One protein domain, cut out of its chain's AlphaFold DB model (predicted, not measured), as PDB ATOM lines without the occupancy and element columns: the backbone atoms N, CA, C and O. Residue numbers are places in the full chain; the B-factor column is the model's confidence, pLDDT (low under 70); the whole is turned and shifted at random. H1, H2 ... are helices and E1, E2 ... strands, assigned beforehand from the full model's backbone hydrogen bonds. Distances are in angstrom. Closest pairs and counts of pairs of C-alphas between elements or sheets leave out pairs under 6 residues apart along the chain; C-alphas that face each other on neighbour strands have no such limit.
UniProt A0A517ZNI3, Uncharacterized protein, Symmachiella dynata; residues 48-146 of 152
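What this domain is: This is residues 48 to 146 of the 152 residues of an uncharacterized protein of Symmachiella dynata (UniProt A0A517ZNI3). A strand hairpin, E1 and E2, lies between a cluster of three helices, H1, H2 and H3, and the small helix H4 at the opposite end. The 99 printed residues hold four named helices, then two antiparallel named strands; the class is mixed, with under half of the residues in named elements. The whole is compact, radius of gyration of the C-alphas 13.2 A, spanning 37 by 27 by 25 A.

Where its parts are: E1 is residues 112 to 116; E2, residues 125 to 130, measures 16.9 A and ends at C-alpha 130 (30.670, -29.411, -50.393). H1, residues 48 to 60, measures 17.9 A from C-alpha 48 (25.120, -46.713, -26.585). H2 is residues 63 to 73, H3 80 to 87, H4 98 to 103.

How they stand to each other: In the E1 and E2 hairpin, N 114 and O 127 are within hydrogen-bond range, 2.9 A. H3 touches H2 at a steep tilt of 53 degrees; their closest C-alphas, Cys 73 and Val 86, are 6.8 A apart. H1 and H2, a helical hairpin, touch; their closest C-alphas, His 53 and Ala 65, are 4.9 A apart. H4 touches no helix. In H1 to H4 every O i to N i+4 pair is within range.

The domain as a whole: The farthest C-alphas, Glu 48 and Thr 102, are 39.8 A apart. The printed part has no cut and no long link. pLDDT is under 70 at residues 96 to 105 and 144 to 146.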
ATOM      1  N   GLU A  48      24.424 -45.484 -26.963       93.00
ATOM      2  CA  GLU A  48      25.120 -46.713 -26.585       93.00
ATOM      3  C   GLU A  48      25.364 -47.616 -27.802       93.00
ATOM      4  O   GLU A  48      26.485 -48.091 -27.985       93.00
ATOM      5  N   GLU A  49      24.371 -47.784 -28.681       93.94
ATOM      6  CA  GLU A  49      24.518 -48.545 -29.928       93.94
ATOM      7  C   GLU A  49      25.522 -47.900 -30.885       93.94
ATOM      8  O   GLU A  49      26.374 -48.599 -31.436       93.94
ATOM      9  N   GLU A  50      25.471 -46.573 -31.047       95.00
ATOM     10  CA  GLU A  50      26.464 -45.830 -31.829       95.00
ATOM     11  C   GLU A  50      27.879 -46.064 -31.280       95.00
ATOM     12  O   GLU A  50      28.802 -46.407 -32.025       95.00
ATOM     13  N   THR A  51      28.051 -45.928 -29.963       96.81
ATOM     14  CA  THR A  51      29.350 -46.102 -29.300       96.81
ATOM     15  C   THR A  51      29.867 -47.531 -29.451       96.81
ATOM     16  O   THR A  51      31.036 -47.719 -29.786       96.81
ATOM     17  N   ALA A  52      29.005 -48.538 -29.294       96.75
ATOM     18  CA  ALA A  52      29.382 -49.940 -29.442       96.75
ATOM     19  C   ALA A  52      29.895 -50.254 -30.856       96.75
ATOM     20  O   ALA A  52      30.933 -50.904 -31.012       96.75
ATOM     21  N   HIS A  53      29.214 -49.768 -31.899       96.56
ATOM     22  CA  HIS A  53      29.666 -49.959 -33.279       96.56
ATOM     23  C   HIS A  53      30.942 -49.164 -33.570       96.56
ATOM     24  O   HIS A  53      31.868 -49.694 -34.189       96.56
ATOM     25  N   ARG A  54      31.056 -47.934 -33.059       97.06
ATOM     26  CA  ARG A  54      32.280 -47.130 -33.177       97.06
ATOM     27  C   ARG A  54      33.488 -47.847 -32.584       97.06
ATOM     28  O   ARG A  54      34.500 -48.003 -33.266       97.06
ATOM     29  N   GLU A  55      33.384 -48.322 -31.346       97.50
ATOM     30  CA  GLU A  55      34.462 -49.048 -30.668       97.50
ATOM     31  C   GLU A  55      34.821 -50.340 -31.406       97.50
ATOM     32  O   GLU A  55      36.002 -50.642 -31.607       97.50
ATOM     33  N   ARG A  56      33.812 -51.080 -31.882       96.88
ATOM     34  CA  ARG A  56      34.013 -52.299 -32.672       96.88
ATOM     35  C   ARG A  56      34.812 -52.000 -33.938       96.88
ATOM     36  O   ARG A  56      35.834 -52.640 -34.179       96.88
ATOM     37  N   PHE A  57      34.431 -50.974 -34.699       96.31
ATOM     38  CA  PHE A  57      35.188 -50.569 -35.881       96.31
ATOM     39  C   PHE A  57      36.614 -50.109 -35.534       96.31
ATOM     40  O   PHE A  57      37.573 -50.516 -36.191       96.31
ATOM     41  N   GLN A  58      36.796 -49.301 -34.489       95.69
ATOM     42  CA  GLN A  58      38.118 -48.806 -34.094       95.69
ATOM     43  C   GLN A  58      39.072 -49.928 -33.659       95.69
ATOM     44  O   GLN A  58      40.268 -49.859 -33.958       95.69
ATOM     45  N   HIS A  59      38.564 -50.955 -32.974       96.12
ATOM     46  CA  HIS A  59      39.376 -52.047 -32.440       96.12
ATOM     47  C   HIS A  59      39.617 -53.181 -33.432       96.12
ATOM     48  O   HIS A  59      40.764 -53.592 -33.613       96.12
ATOM     49  N   SER A  60      38.565 -53.702 -34.065       95.06
ATOM     50  CA  SER A  60      38.670 -54.873 -34.942       95.06
ATOM     51  C   SER A  60      38.647 -54.528 -36.424       95.06
ATOM     52  O   SER A  60      38.842 -55.421 -37.249       95.06
ATOM     53  N   ARG A  61      38.435 -53.251 -36.781       95.69
ATOM     54  CA  ARG A  61      38.204 -52.833 -38.171       95.69
ATOM     55  C   ARG A  61      37.051 -53.622 -38.788       95.69
ATOM     56  O   ARG A  61      37.137 -54.062 -39.931       95.69
ATOM     57  N   ASP A  62      35.996 -53.854 -38.014       94.75
ATOM     58  CA  ASP A  62      34.856 -54.634 -38.478       94.75
ATOM     59  C   ASP A  62      34.078 -53.892 -39.589       94.75
ATOM     60  O   ASP A  62      33.612 -52.775 -39.342       94.75
ATOM     61  N   PRO A  63      33.938 -54.474 -40.796       93.56
ATOM     62  CA  PRO A  63      33.165 -53.889 -41.894       93.56
ATOM     63  C   PRO A  63      31.710 -53.613 -41.515       93.56
ATOM     64  O   PRO A  63      31.197 -52.542 -41.823       93.56
ATOM     65  N   GLU A  64      31.057 -54.546 -40.816       93.88
ATOM     66  CA  GLU A  64      29.631 -54.422 -40.487       93.88
ATOM     67  C   GLU A  64      29.396 -53.258 -39.529       93.88
ATOM     68  O   GLU A  64      28.411 -52.537 -39.648       93.88
ATOM     69  N   ALA A  65      30.337 -53.023 -38.611       95.19
ATOM     70  CA  ALA A  65      30.289 -51.870 -37.727       95.19
ATOM     71  C   ALA A  65      30.375 -50.543 -38.487       95.19
ATOM     72  O   ALA A  65      29.610 -49.625 -38.200       95.19
ATOM     73  N   LEU A  66      31.281 -50.438 -39.465       94.94
ATOM     74  CA  LEU A  66      31.401 -49.225 -40.269       94.94
ATOM     75  C   LEU A  66      30.177 -49.012 -41.163       94.94
ATOM     76  O   LEU A  66      29.685 -47.891 -41.252       94.94
ATOM     77  N   GLN A  67      29.674 -50.071 -41.797       94.06
ATOM     78  CA  GLN A  67      28.466 -50.003 -42.622       94.06
ATOM     79  C   GLN A  67      27.251 -49.593 -41.800       94.06
ATOM     80  O   GLN A  67      26.519 -48.699 -42.206       94.06
ATOM     81  N   TRP A  68      27.093 -50.162 -40.604       95.06
ATOM     82  CA  TRP A  68      26.014 -49.780 -39.708       95.06
ATOM     83  C   TRP A  68      26.097 -48.296 -39.322       95.06
ATOM     84  O   TRP A  68      25.087 -47.602 -39.402       95.06
ATOM     85  N   LEU A  69      27.288 -47.779 -38.984       95.62
ATOM     86  CA  LEU A  69      27.479 -46.352 -38.680       95.62
ATOM     87  C   LEU A  69      27.149 -45.455 -39.880       95.62
ATOM     88  O   LEU A  69      26.560 -44.392 -39.700       95.62
ATOM     89  N   LEU A  70      27.520 -45.877 -41.092       94.75
ATOM     90  CA  LEU A  70      27.191 -45.159 -42.324       94.75
ATOM     91  C   LEU A  70      25.676 -45.135 -42.566       94.75
ATOM     92  O   LEU A  70      25.138 -44.072 -42.838       94.75
ATOM     93  N   ALA A  71      24.994 -46.270 -42.419       93.88
ATOM     94  CA  ALA A  71      23.560 -46.384 -42.677       93.88
ATOM     95  C   ALA A  71      22.689 -45.670 -41.630       93.88
ATOM     96  O   ALA A  71      21.617 -45.171 -41.947       93.88
ATOM     97  N   ASN A  72      23.126 -45.644 -40.371       94.12
ATOM     98  CA  ASN A  72      22.266 -45.241 -39.258       94.12
ATOM     99  C   ASN A  72      22.629 -43.859 -38.702       94.12
ATOM    100  O   ASN A  72      21.759 -43.122 -38.253       94.12
ATOM    101  N   CYS A  73      23.910 -43.487 -38.710       94.94
ATOM    102  CA  CYS A  73      24.386 -42.317 -37.970       94.94
ATOM    103  C   CYS A  73      24.905 -41.186 -38.863       94.94
ATOM    104  O   CYS A  73      25.295 -40.146 -38.335       94.94
ATOM    105  N   ILE A  74      24.977 -41.381 -40.181       95.44
ATOM    106  CA  ILE A  74      25.537 -40.404 -41.115       95.44
ATOM    107  C   ILE A  74      24.462 -39.960 -42.098       95.44
ATOM    108  O   ILE A  74      23.827 -40.777 -42.746       95.44
ATOM    109  N   ASP A  75      24.323 -38.644 -42.257       95.25
ATOM    110  CA  ASP A  75      23.344 -38.036 -43.154       95.25
ATOM    111  C   ASP A  75      23.947 -36.897 -43.978       95.25
ATOM    112  O   ASP A  75      24.911 -36.223 -43.587       95.25
ATOM    113  N   ASN A  76      23.326 -36.621 -45.129       94.56
ATOM    114  CA  ASN A  76      23.645 -35.426 -45.907       94.56
ATOM    115  C   ASN A  76      23.515 -34.160 -45.045       94.56
ATOM    116  O   ASN A  76      22.596 -34.001 -44.247       94.56
ATOM    117  N   GLY A  77      24.423 -33.208 -45.248       95.56
ATOM    118  CA  GLY A  77      24.467 -31.956 -44.497       95.56
ATOM    119  C   GLY A  77      25.373 -31.985 -43.265       95.56
ATOM    120  O   GLY A  77      25.796 -30.899 -42.839       95.56
ATOM    121  N   MET A  78      25.732 -33.174 -42.756       97.44
ATOM    122  CA  MET A  78      26.702 -33.330 -41.668       97.44
ATOM    123  C   MET A  78      28.064 -32.767 -42.058       97.44
ATOM    124  O   MET A  78      28.542 -32.911 -43.184       97.44
ATOM    125  N   THR A  79      28.710 -32.104 -41.116       97.81
ATOM    126  CA  THR A  79      30.064 -31.604 -41.290       97.81
ATOM    127  C   THR A  79      31.079 -32.730 -41.207       97.81
ATOM    128  O   THR A  79      30.846 -33.767 -40.594       97.81
ATOM    129  N   ARG A  80      32.269 -32.502 -41.772       96.44
ATOM    130  CA  ARG A  80      33.373 -33.463 -41.649       96.44
ATOM    131  C   ARG A  80      33.678 -33.810 -40.191       96.44
ATOM    132  O   ARG A  80      33.939 -34.959 -39.891       96.44
ATOM    133  N   ALA A  81      33.627 -32.825 -39.294       97.50
ATOM    134  CA  ALA A  81      33.906 -33.044 -37.878       97.50
ATOM    135  C   ALA A  81      32.842 -33.921 -37.196       97.50
ATOM    136  O   ALA A  81      33.188 -34.724 -36.336       97.50
ATOM    137  N   GLU A  82      31.573 -33.781 -37.585       97.88
ATOM    138  CA  GLU A  82      30.490 -34.643 -37.094       97.88
ATOM    139  C   GLU A  82      30.685 -36.078 -37.589       97.88
ATOM    140  O   GLU A  82      30.695 -36.998 -36.778       97.88
ATOM    141  N   VAL A  83      30.970 -36.264 -38.882       97.44
ATOM    142  CA  VAL A  83      31.253 -37.589 -39.463       97.44
ATOM    143  C   VAL A  83      32.492 -38.239 -38.830       97.44
ATOM    144  O   VAL A  83      32.448 -39.403 -38.435       97.44
ATOM    145  N   ASP A  84      33.585 -37.484 -38.673       97.31
ATOM    146  CA  ASP A  84      34.800 -37.933 -37.981       97.31
ATOM    147  C   ASP A  84      34.482 -38.369 -36.535       97.31
ATOM    148  O   ASP A  84      35.069 -39.326 -36.028       97.31
ATOM    149  N   GLY A  85      33.550 -37.674 -35.872       97.06
ATOM    150  CA  GLY A  85      33.076 -37.983 -34.525       97.06
ATOM    151  C   GLY A  85      32.264 -39.276 -34.458       97.06
ATOM    152  O   GLY A  85      32.548 -40.112 -33.603       97.06
ATOM    153  N   VAL A  86      31.325 -39.469 -35.387       96.88
ATOM    154  CA  VAL A  86      30.497 -40.682 -35.495       96.88
ATOM    155  C   VAL A  86      31.368 -41.916 -35.729       96.88
ATOM    156  O   VAL A  86      31.287 -42.889 -34.981       96.88
ATOM    157  N   ILE A  87      32.270 -41.856 -36.714       96.12
ATOM    158  CA  ILE A  87      33.174 -42.970 -37.049       96.12
ATOM    159  C   ILE A  87      34.285 -43.113 -35.992       96.12
ATOM    160  O   ILE A  87      34.882 -44.178 -35.824       96.12
ATOM    161  N   GLY A  88      34.572 -42.041 -35.253       96.19
ATOM    162  CA  GLY A  88      35.604 -42.000 -34.226       96.19
ATOM    163  C   GLY A  88      37.029 -41.922 -34.783       96.19
ATOM    164  O   GLY A  88      37.989 -42.230 -34.077       96.19
ATOM    165  N   GLN A  89      37.203 -41.540 -36.046       94.75
ATOM    166  CA  GLN A  89      38.519 -41.283 -36.623       94.75
ATOM    167  C   GLN A  89      38.437 -40.227 -37.725       94.75
ATOM    168  O   GLN A  89      37.426 -40.153 -38.423       94.75
ATOM    169  N   PRO A  90      39.512 -39.451 -37.941       96.38
ATOM    170  CA  PRO A  90      39.537 -38.484 -39.021       96.38
ATOM    171  C   PRO A  90      39.562 -39.173 -40.387       96.38
ATOM    172  O   PRO A  90      40.382 -40.063 -40.632       96.38
ATOM    173  N   GLY A  91      38.724 -38.700 -41.306       94.06
ATOM    174  CA  GLY A  91      38.808 -39.056 -42.716       94.06
ATOM    175  C   GLY A  91      40.111 -38.559 -43.351       94.06
ATOM    176  O   GLY A  91      40.573 -37.439 -43.096       94.06
ATOM    177  N   ARG A  92      40.712 -39.371 -44.227       95.00
ATOM    178  CA  ARG A  92      41.909 -38.989 -44.993       95.00
ATOM    179  C   ARG A  92      41.501 -38.273 -46.275       95.00
ATOM    180  O   ARG A  92      40.755 -38.830 -47.067       95.00
ATOM    181  N   PHE A  93      42.010 -37.063 -46.503       92.94
ATOM    182  CA  PHE A  93      41.747 -36.336 -47.749       92.94
ATOM    183  C   PHE A  93      42.294 -37.104 -48.960       92.94
ATOM    184  O   PHE A  93      43.460 -37.500 -48.950       92.94
ATOM    185  N   GLU A  94      41.465 -37.274 -49.991       89.81
ATOM    186  CA  GLU A  94      41.825 -37.976 -51.224       89.81
ATOM    187  C   GLU A  94      41.937 -36.980 -52.396       89.81
ATOM    188  O   GLU A  94      40.920 -36.526 -52.925       89.81
ATOM    189  N   PRO A  95      43.161 -36.609 -52.819       78.38
ATOM    190  CA  PRO A  95      43.373 -35.614 -53.871       78.38
ATOM    191  C   PRO A  95      43.068 -36.133 -55.286       78.38
ATOM    192  O   PRO A  95      42.925 -35.330 -56.206       78.38
ATOM    193  N   ASN A  96      42.965 -37.455 -55.485       66.81
ATOM    194  CA  ASN A  96      42.663 -38.080 -56.781       66.81
ATOM    195  C   ASN A  96      41.154 -38.206 -57.073       66.81
ATOM    196  O   ASN A  96      40.729 -39.026 -57.889       66.81
ATOM    197  N   ASP A  97      40.330 -37.350 -56.472       64.94
ATOM    198  CA  ASP A  97      38.871 -37.324 -56.640       64.94
ATOM    199  C   ASP A  97      38.394 -36.967 -58.063       64.94
ATOM    200  O   ASP A  97      37.219 -37.132 -58.406       64.94
ATOM    201  N   ARG A  98      39.308 -36.511 -58.926       62.59
ATOM    202  CA  ARG A  98      39.003 -36.008 -60.268       62.59
ATOM    203  C   ARG A  98      38.321 -37.047 -61.161       62.59
ATOM    204  O   ARG A  98      37.432 -36.675 -61.920       62.59
ATOM    205  N   LEU A  99      38.685 -38.330 -61.068       58.59
ATOM    206  CA  LEU A  99      38.048 -39.393 -61.865       58.59
ATOM    207  C   LEU A  99      36.605 -39.668 -61.419       58.59
ATOM    208  O   LEU A  99      35.717 -39.783 -62.260       58.59
ATOM    209  N   LEU A 100      36.356 -39.700 -60.107       64.19
ATOM    210  CA  LEU A 100      35.023 -39.932 -59.540       64.19
ATOM    211  C   LEU A 100      34.081 -38.747 -59.806       64.19
ATOM    212  O   LEU A 100      32.916 -38.943 -60.140       64.19
ATOM    213  N   LYS A 101      34.608 -37.519 -59.765       66.50
ATOM    214  CA  LYS A 101      33.862 -36.297 -60.101       66.50
ATOM    215  C   LYS A 101      33.571 -36.129 -61.591       66.50
ATOM    216  O   LYS A 101      32.596 -35.486 -61.948       66.50
ATOM    217  N   THR A 102      34.418 -36.666 -62.470       60.69
ATOM    218  CA  THR A 102      34.222 -36.529 -63.928       60.69
ATOM    219  C   THR A 102      33.108 -37.444 -64.437       60.69
ATOM    220  O   THR A 102      32.420 -37.093 -65.388       60.69
ATOM    221  N   ASN A 103      32.911 -38.600 -63.798       62.53
ATOM    222  CA  ASN A 103      31.904 -39.578 -64.217       62.53
ATOM    223  C   ASN A 103      30.533 -39.366 -63.562       62.53
ATOM    224  O   ASN A 103      29.543 -39.896 -64.058       62.53
ATOM    225  N   ASN A 104      30.460 -38.602 -62.468       65.31
ATOM    226  CA  ASN A 104      29.215 -38.344 -61.755       65.31
ATOM    227  C   ASN A 104      28.852 -36.853 -61.825       65.31
ATOM    228  O   ASN A 104      29.432 -36.027 -61.121       65.31
ATOM    229  N   ASN A 105      27.853 -36.521 -62.652       64.75
ATOM    230  CA  ASN A 105      27.346 -35.155 -62.851       64.75
ATOM    231  C   ASN A 105      26.832 -34.473 -61.563       64.75
ATOM    232  O   ASN A 105      26.548 -33.276 -61.591       64.75
ATOM    233  N   ALA A 106      26.684 -35.200 -60.449       72.06
ATOM    234  CA  ALA A 106      26.246 -34.647 -59.168       72.06
ATOM    235  C   ALA A 106      27.360 -33.912 -58.388       72.06
ATOM    236  O   ALA A 106      27.059 -33.082 -57.517       72.06
ATOM    237  N   TYR A 107      28.636 -34.183 -58.687       77.56
ATOM    238  CA  TYR A 107      29.764 -33.639 -57.929       77.56
ATOM    239  C   TYR A 107      30.429 -32.453 -58.626       77.56
ATOM    240  O   TYR A 107      30.691 -32.452 -59.827       77.56
ATOM    241  N   HIS A 108      30.736 -31.427 -57.840       78.19
ATOM    242  CA  HIS A 108      31.395 -30.218 -58.300       78.19
ATOM    243  C   HIS A 108      32.915 -30.364 -58.179       78.19
ATOM    244  O   HIS A 108      33.440 -31.062 -57.308       78.19
ATOM    245  N   THR A 109      33.662 -29.655 -59.023       78.06
ATOM    246  CA  THR A 109      35.135 -29.691 -58.999       78.06
ATOM    247  C   THR A 109      35.712 -29.229 -57.660       78.06
ATOM    248  O   THR A 109      36.756 -29.730 -57.246       78.06
ATOM    249  N   SER A 110      35.005 -28.332 -56.967       83.00
ATOM    250  CA  SER A 110      35.351 -27.792 -55.646       83.00
ATOM    251  C   SER A 110      35.003 -28.697 -54.465       83.00
ATOM    252  O   SER A 110      35.410 -28.386 -53.345       83.00
ATOM    253  N   ASP A 111      34.245 -29.774 -54.682       89.06
ATOM    254  CA  ASP A 111      33.898 -30.705 -53.606       89.06
ATOM    255  C   ASP A 111      35.178 -31.373 -53.075       89.06
ATOM    256  O   ASP A 111      36.204 -31.399 -53.751       89.06
ATOM    257  N   LYS A 112      35.176 -31.888 -51.852       91.62
ATOM    258  CA  LYS A 112      36.341 -32.553 -51.257       91.62
ATOM    259  C   LYS A 112      35.968 -33.965 -50.873       91.62
ATOM    260  O   LYS A 112      34.959 -34.168 -50.208       91.62
ATOM    261  N   MET A 113      36.796 -34.924 -51.260       92.25
ATOM    262  CA  MET A 113      36.589 -36.324 -50.926       92.25
ATOM    263  C   MET A 113      37.469 -36.736 -49.749       92.25
ATOM    264  O   MET A 113      38.651 -36.384 -49.686       92.25
ATOM    265  N   TYR A 114      36.887 -37.490 -48.822       94.44
ATOM    266  CA  TYR A 114      37.590 -38.063 -47.682       94.44
ATOM    267  C   TYR A 114      37.338 -39.566 -47.612       94.44
ATOM    268  O   TYR A 114      36.208 -40.027 -47.760       94.44
ATOM    269  N   ALA A 115      38.412 -40.311 -47.391       94.38
ATOM    270  CA  ALA A 115      38.426 -41.754 -47.253       94.38
ATOM    271  C   ALA A 115      38.334 -42.160 -45.775       94.38
ATOM    272  O   ALA A 115      39.120 -41.683 -44.948       94.38
ATOM    273  N   TYR A 116      37.427 -43.087 -45.471       94.75
ATOM    274  CA  TYR A 116      37.263 -43.730 -44.168       94.75
ATOM    275  C   TYR A 116      37.507 -45.236 -44.305       94.75
ATOM    276  O   TYR A 116      37.065 -45.866 -45.266       94.75
ATOM    277  N   GLY A 117      38.260 -45.805 -43.362       90.56
ATOM    278  CA  GLY A 117      38.842 -47.145 -43.476       90.56
ATOM    279  C   GLY A 117      40.373 -47.105 -43.624       90.56
ATOM    280  O   GLY A 117      40.995 -46.106 -43.244       90.56
ATOM    281  N   PRO A 118      41.002 -48.164 -44.161       91.88
ATOM    282  CA  PRO A 118      40.375 -49.411 -44.595       91.88
ATOM    283  C   PRO A 118      39.819 -50.229 -43.421       91.88
ATOM    284  O   PRO A 118      40.324 -50.139 -42.298       91.88
ATOM    285  N   ASP A 119      38.781 -51.016 -43.679       92.50
ATOM    286  CA  ASP A 119      38.326 -52.054 -42.751       92.50
ATOM    287  C   ASP A 119      39.205 -53.325 -42.840       92.50
ATOM    288  O   ASP A 119      40.193 -53.388 -43.578       92.50
ATOM    289  N   SER A 120      38.861 -54.361 -42.076       92.19
ATOM    290  CA  SER A 120      39.560 -55.653 -42.066       92.19
ATOM    291  C   SER A 120      39.449 -56.426 -43.388       92.19
ATOM    292  O   SER A 120      40.267 -57.310 -43.645       92.19
ATOM    293  N   LYS A 121      38.496 -56.066 -44.257       91.88
ATOM    294  CA  LYS A 121      38.342 -56.576 -45.627       91.88
ATOM    295  C   LYS A 121      39.039 -55.685 -46.666       91.88
ATOM    296  O   LYS A 121      38.937 -55.949 -47.859       91.88
ATOM    297  N   SER A 122      39.808 -54.682 -46.231       91.81
ATOM    298  CA  SER A 122      40.471 -53.681 -47.081       91.81
ATOM    299  C   SER A 122      39.518 -52.764 -47.862       91.81
ATOM    300  O   SER A 122      39.960 -52.074 -48.784       91.81
ATOM    301  N   GLN A 123      38.238 -52.699 -47.487       90.19
ATOM    302  CA  GLN A 123      37.282 -51.780 -48.096       90.19
ATOM    303  C   GLN A 123      37.496 -50.366 -47.549       90.19
ATOM    304  O   GLN A 123      37.748 -50.160 -46.362       90.19
ATOM    305  N   THR A 124      37.421 -49.378 -48.438       91.56
ATOM    306  CA  THR A 124      37.508 -47.953 -48.099       91.56
ATOM    307  C   THR A 124      36.261 -47.249 -48.607       91.56
ATOM    308  O   THR A 124      35.867 -47.440 -49.757       91.56
ATOM    309  N   TYR A 125      35.667 -46.423 -47.753       91.69
ATOM    310  CA  TYR A 125      34.453 -45.672 -48.044       91.69
ATOM    311  C   TYR A 125      34.816 -44.217 -48.314       91.69
ATOM    312  O   TYR A 125      35.569 -43.604 -47.553       91.69
ATOM    313  N   TYR A 126      34.308 -43.673 -49.416       92.25
ATOM    314  CA  TYR A 126      34.615 -42.318 -49.859       92.25
ATOM    315  C   TYR A 126      33.390 -41.438 -49.684       92.25
ATOM    316  O   TYR A 126      32.361 -41.666 -50.312       92.25
ATOM    317  N   LEU A 127      33.526 -40.411 -48.854       93.62
ATOM    318  CA  LEU A 127      32.472 -39.441 -48.593       93.62
ATOM    319  C   LEU A 127      32.842 -38.093 -49.210       93.62
ATOM    320  O   LEU A 127      33.996 -37.654 -49.132       93.62
ATOM    321  N   VAL A 128      31.865 -37.440 -49.840       92.94
ATOM    322  CA  VAL A 128      32.056 -36.195 -50.594       92.94
ATOM    323  C   VAL A 128      31.451 -35.023 -49.837       92.94
ATOM    324  O   VAL A 128      30.299 -35.061 -49.419       92.94
ATOM    325  N   PHE A 129      32.224 -33.951 -49.688       94.06
ATOM    326  CA  PHE A 129      31.831 -32.768 -48.938       94.06
ATOM    327  C   PHE A 129      31.856 -31.519 -49.815       94.06
ATOM    328  O   PHE A 129      32.872 -31.209 -50.439       94.06
ATOM    329  N   ARG A 130      30.774 -30.744 -49.789       92.62
ATOM    330  CA  ARG A 130      30.670 -29.411 -50.393       92.62
ATOM    331  C   ARG A 130      30.513 -28.380 -49.290       92.62
ATOM    332  O   ARG A 130      29.697 -28.566 -48.397       92.62
ATOM    333  N   ASP A 131      31.332 -27.331 -49.309       93.69
ATOM    334  CA  ASP A 131      31.324 -26.287 -48.272       93.69
ATOM    335  C   ASP A 131      31.354 -26.852 -46.837       93.69
ATOM    336  O   ASP A 131      30.675 -26.373 -45.932       93.69
ATOM    337  N   ASN A 132      32.167 -27.900 -46.637       94.56
ATOM    338  CA  ASN A 132      32.307 -28.641 -45.379       94.56
ATOM    339  C   ASN A 132      31.037 -29.383 -44.915       94.56
ATOM    340  O   ASN A 132      30.907 -29.652 -43.726       94.56
ATOM    341  N   ARG A 133      30.129 -29.736 -45.828       96.44
ATOM    342  CA  ARG A 133      28.927 -30.537 -45.561       96.44
ATOM    343  C   ARG A 133      28.858 -31.749 -46.477       96.44
ATOM    344  O   ARG A 133      29.176 -31.623 -47.655       96.44
ATOM    345  N   LEU A 134      28.449 -32.894 -45.944       95.19
ATOM    346  CA  LEU A 134      28.278 -34.134 -46.690       95.19
ATOM    347  C   LEU A 134      27.201 -33.952 -47.766       95.19
ATOM    348  O   LEU A 134      26.144 -33.381 -47.487       95.19
ATOM    349  N   VAL A 135      27.479 -34.401 -48.988       92.56
ATOM    350  CA  VAL A 135      26.560 -34.306 -50.128       92.56
ATOM    351  C   VAL A 135      26.572 -35.581 -50.960       92.56
ATOM    352  O   VAL A 135      27.617 -36.205 -51.135       92.56
ATOM    353  N   GLY A 136      25.419 -35.918 -51.542       87.50
ATOM    354  CA  GLY A 136      25.282 -37.067 -52.438       87.50
ATOM    355  C   GLY A 136      25.596 -38.399 -51.757       87.50
ATOM    356  O   GLY A 136      26.140 -39.284 -52.412       87.50
ATOM    357  N   PHE A 137      25.321 -38.485 -50.455       91.19
ATOM    358  CA  PHE A 137      25.362 -39.707 -49.662       91.19
ATOM    359  C   PHE A 137      23.972 -40.352 -49.648       91.19
ATOM    360  O   PHE A 137      22.984 -39.635 -49.488       91.19
ATOM    361  N   ASP A 138      23.891 -41.669 -49.799       89.19
ATOM    362  CA  ASP A 138      22.663 -42.437 -49.591       89.19
ATOM    363  C   ASP A 138      22.932 -43.476 -48.501       89.19
ATOM    364  O   ASP A 138      23.860 -44.273 -48.613       89.19
ATOM    365  N   ALA A 139      22.163 -43.419 -47.418       88.38
ATOM    366  CA  ALA A 139      22.318 -44.327 -46.289       88.38
ATOM    367  C   ALA A 139      21.862 -45.755 -46.636       88.38
ATOM    368  O   ALA A 139      22.413 -46.719 -46.104       88.38
ATOM    369  N   GLN A 140      20.910 -45.887 -47.567       86.19
ATOM    370  CA  GLN A 140      20.346 -47.176 -47.978       86.19
ATOM    371  C   GLN A 140      21.374 -48.055 -48.694       86.19
ATOM    372  O   GLN A 140      21.320 -49.272 -48.561       86.19
ATOM    373  N   ASP A 141      22.372 -47.456 -49.355       83.31
ATOM    374  CA  ASP A 141      23.499 -48.179 -49.968       83.31
ATOM    375  C   ASP A 141      24.314 -48.991 -48.937       83.31
ATOM    376  O   ASP A 141      25.154 -49.821 -49.296       83.31
ATOM    377  N   PHE A 142      24.110 -48.732 -47.642       85.12
ATOM    378  CA  PHE A 142      24.820 -49.363 -46.532       85.12
ATOM    379  C   PHE A 142      23.904 -50.162 -45.605       85.12
ATOM    380  O   PHE A 142      24.405 -50.756 -44.644       85.12
ATOM    381  N   GLU A 143      22.597 -50.202 -45.874       79.62
ATOM    382  CA  GLU A 143      21.695 -51.087 -45.148       79.62
ATOM    383  C   GLU A 143      22.114 -52.539 -45.408       79.62
ATOM    384  O   GLU A 143      22.337 -52.977 -46.538       79.62
ATOM    385  N   LEU A 144      22.314 -53.286 -44.325       69.50
ATOM    386  CA  LEU A 144      22.597 -54.708 -44.412       69.50
ATOM    387  C   LEU A 144      21.260 -55.431 -44.544       69.50
ATOM    388  O   LEU A 144      20.474 -55.450 -43.596       69.50
ATOM    389  N   ASP A 145      21.021 -56.058 -45.697       64.06
ATOM    390  CA  ASP A 145      19.915 -56.999 -45.855       64.06
ATOM    391  C   ASP A 145      20.028 -58.087 -44.760       64.06
ATOM    392  O   ASP A 145      21.141 -58.431 -44.353       64.06
ATOM    393  N   GLU A 146      18.922 -58.706 -44.314       56.25
ATOM    394  CA  GLU A 146      18.905 -59.760 -43.262       56.25
ATOM    395  C   GLU A 146      19.883 -60.940 -43.506       56.25
ATOM    396  O   GLU A 146      20.134 -61.751 -42.615       56.25
TER     397      GLU A 146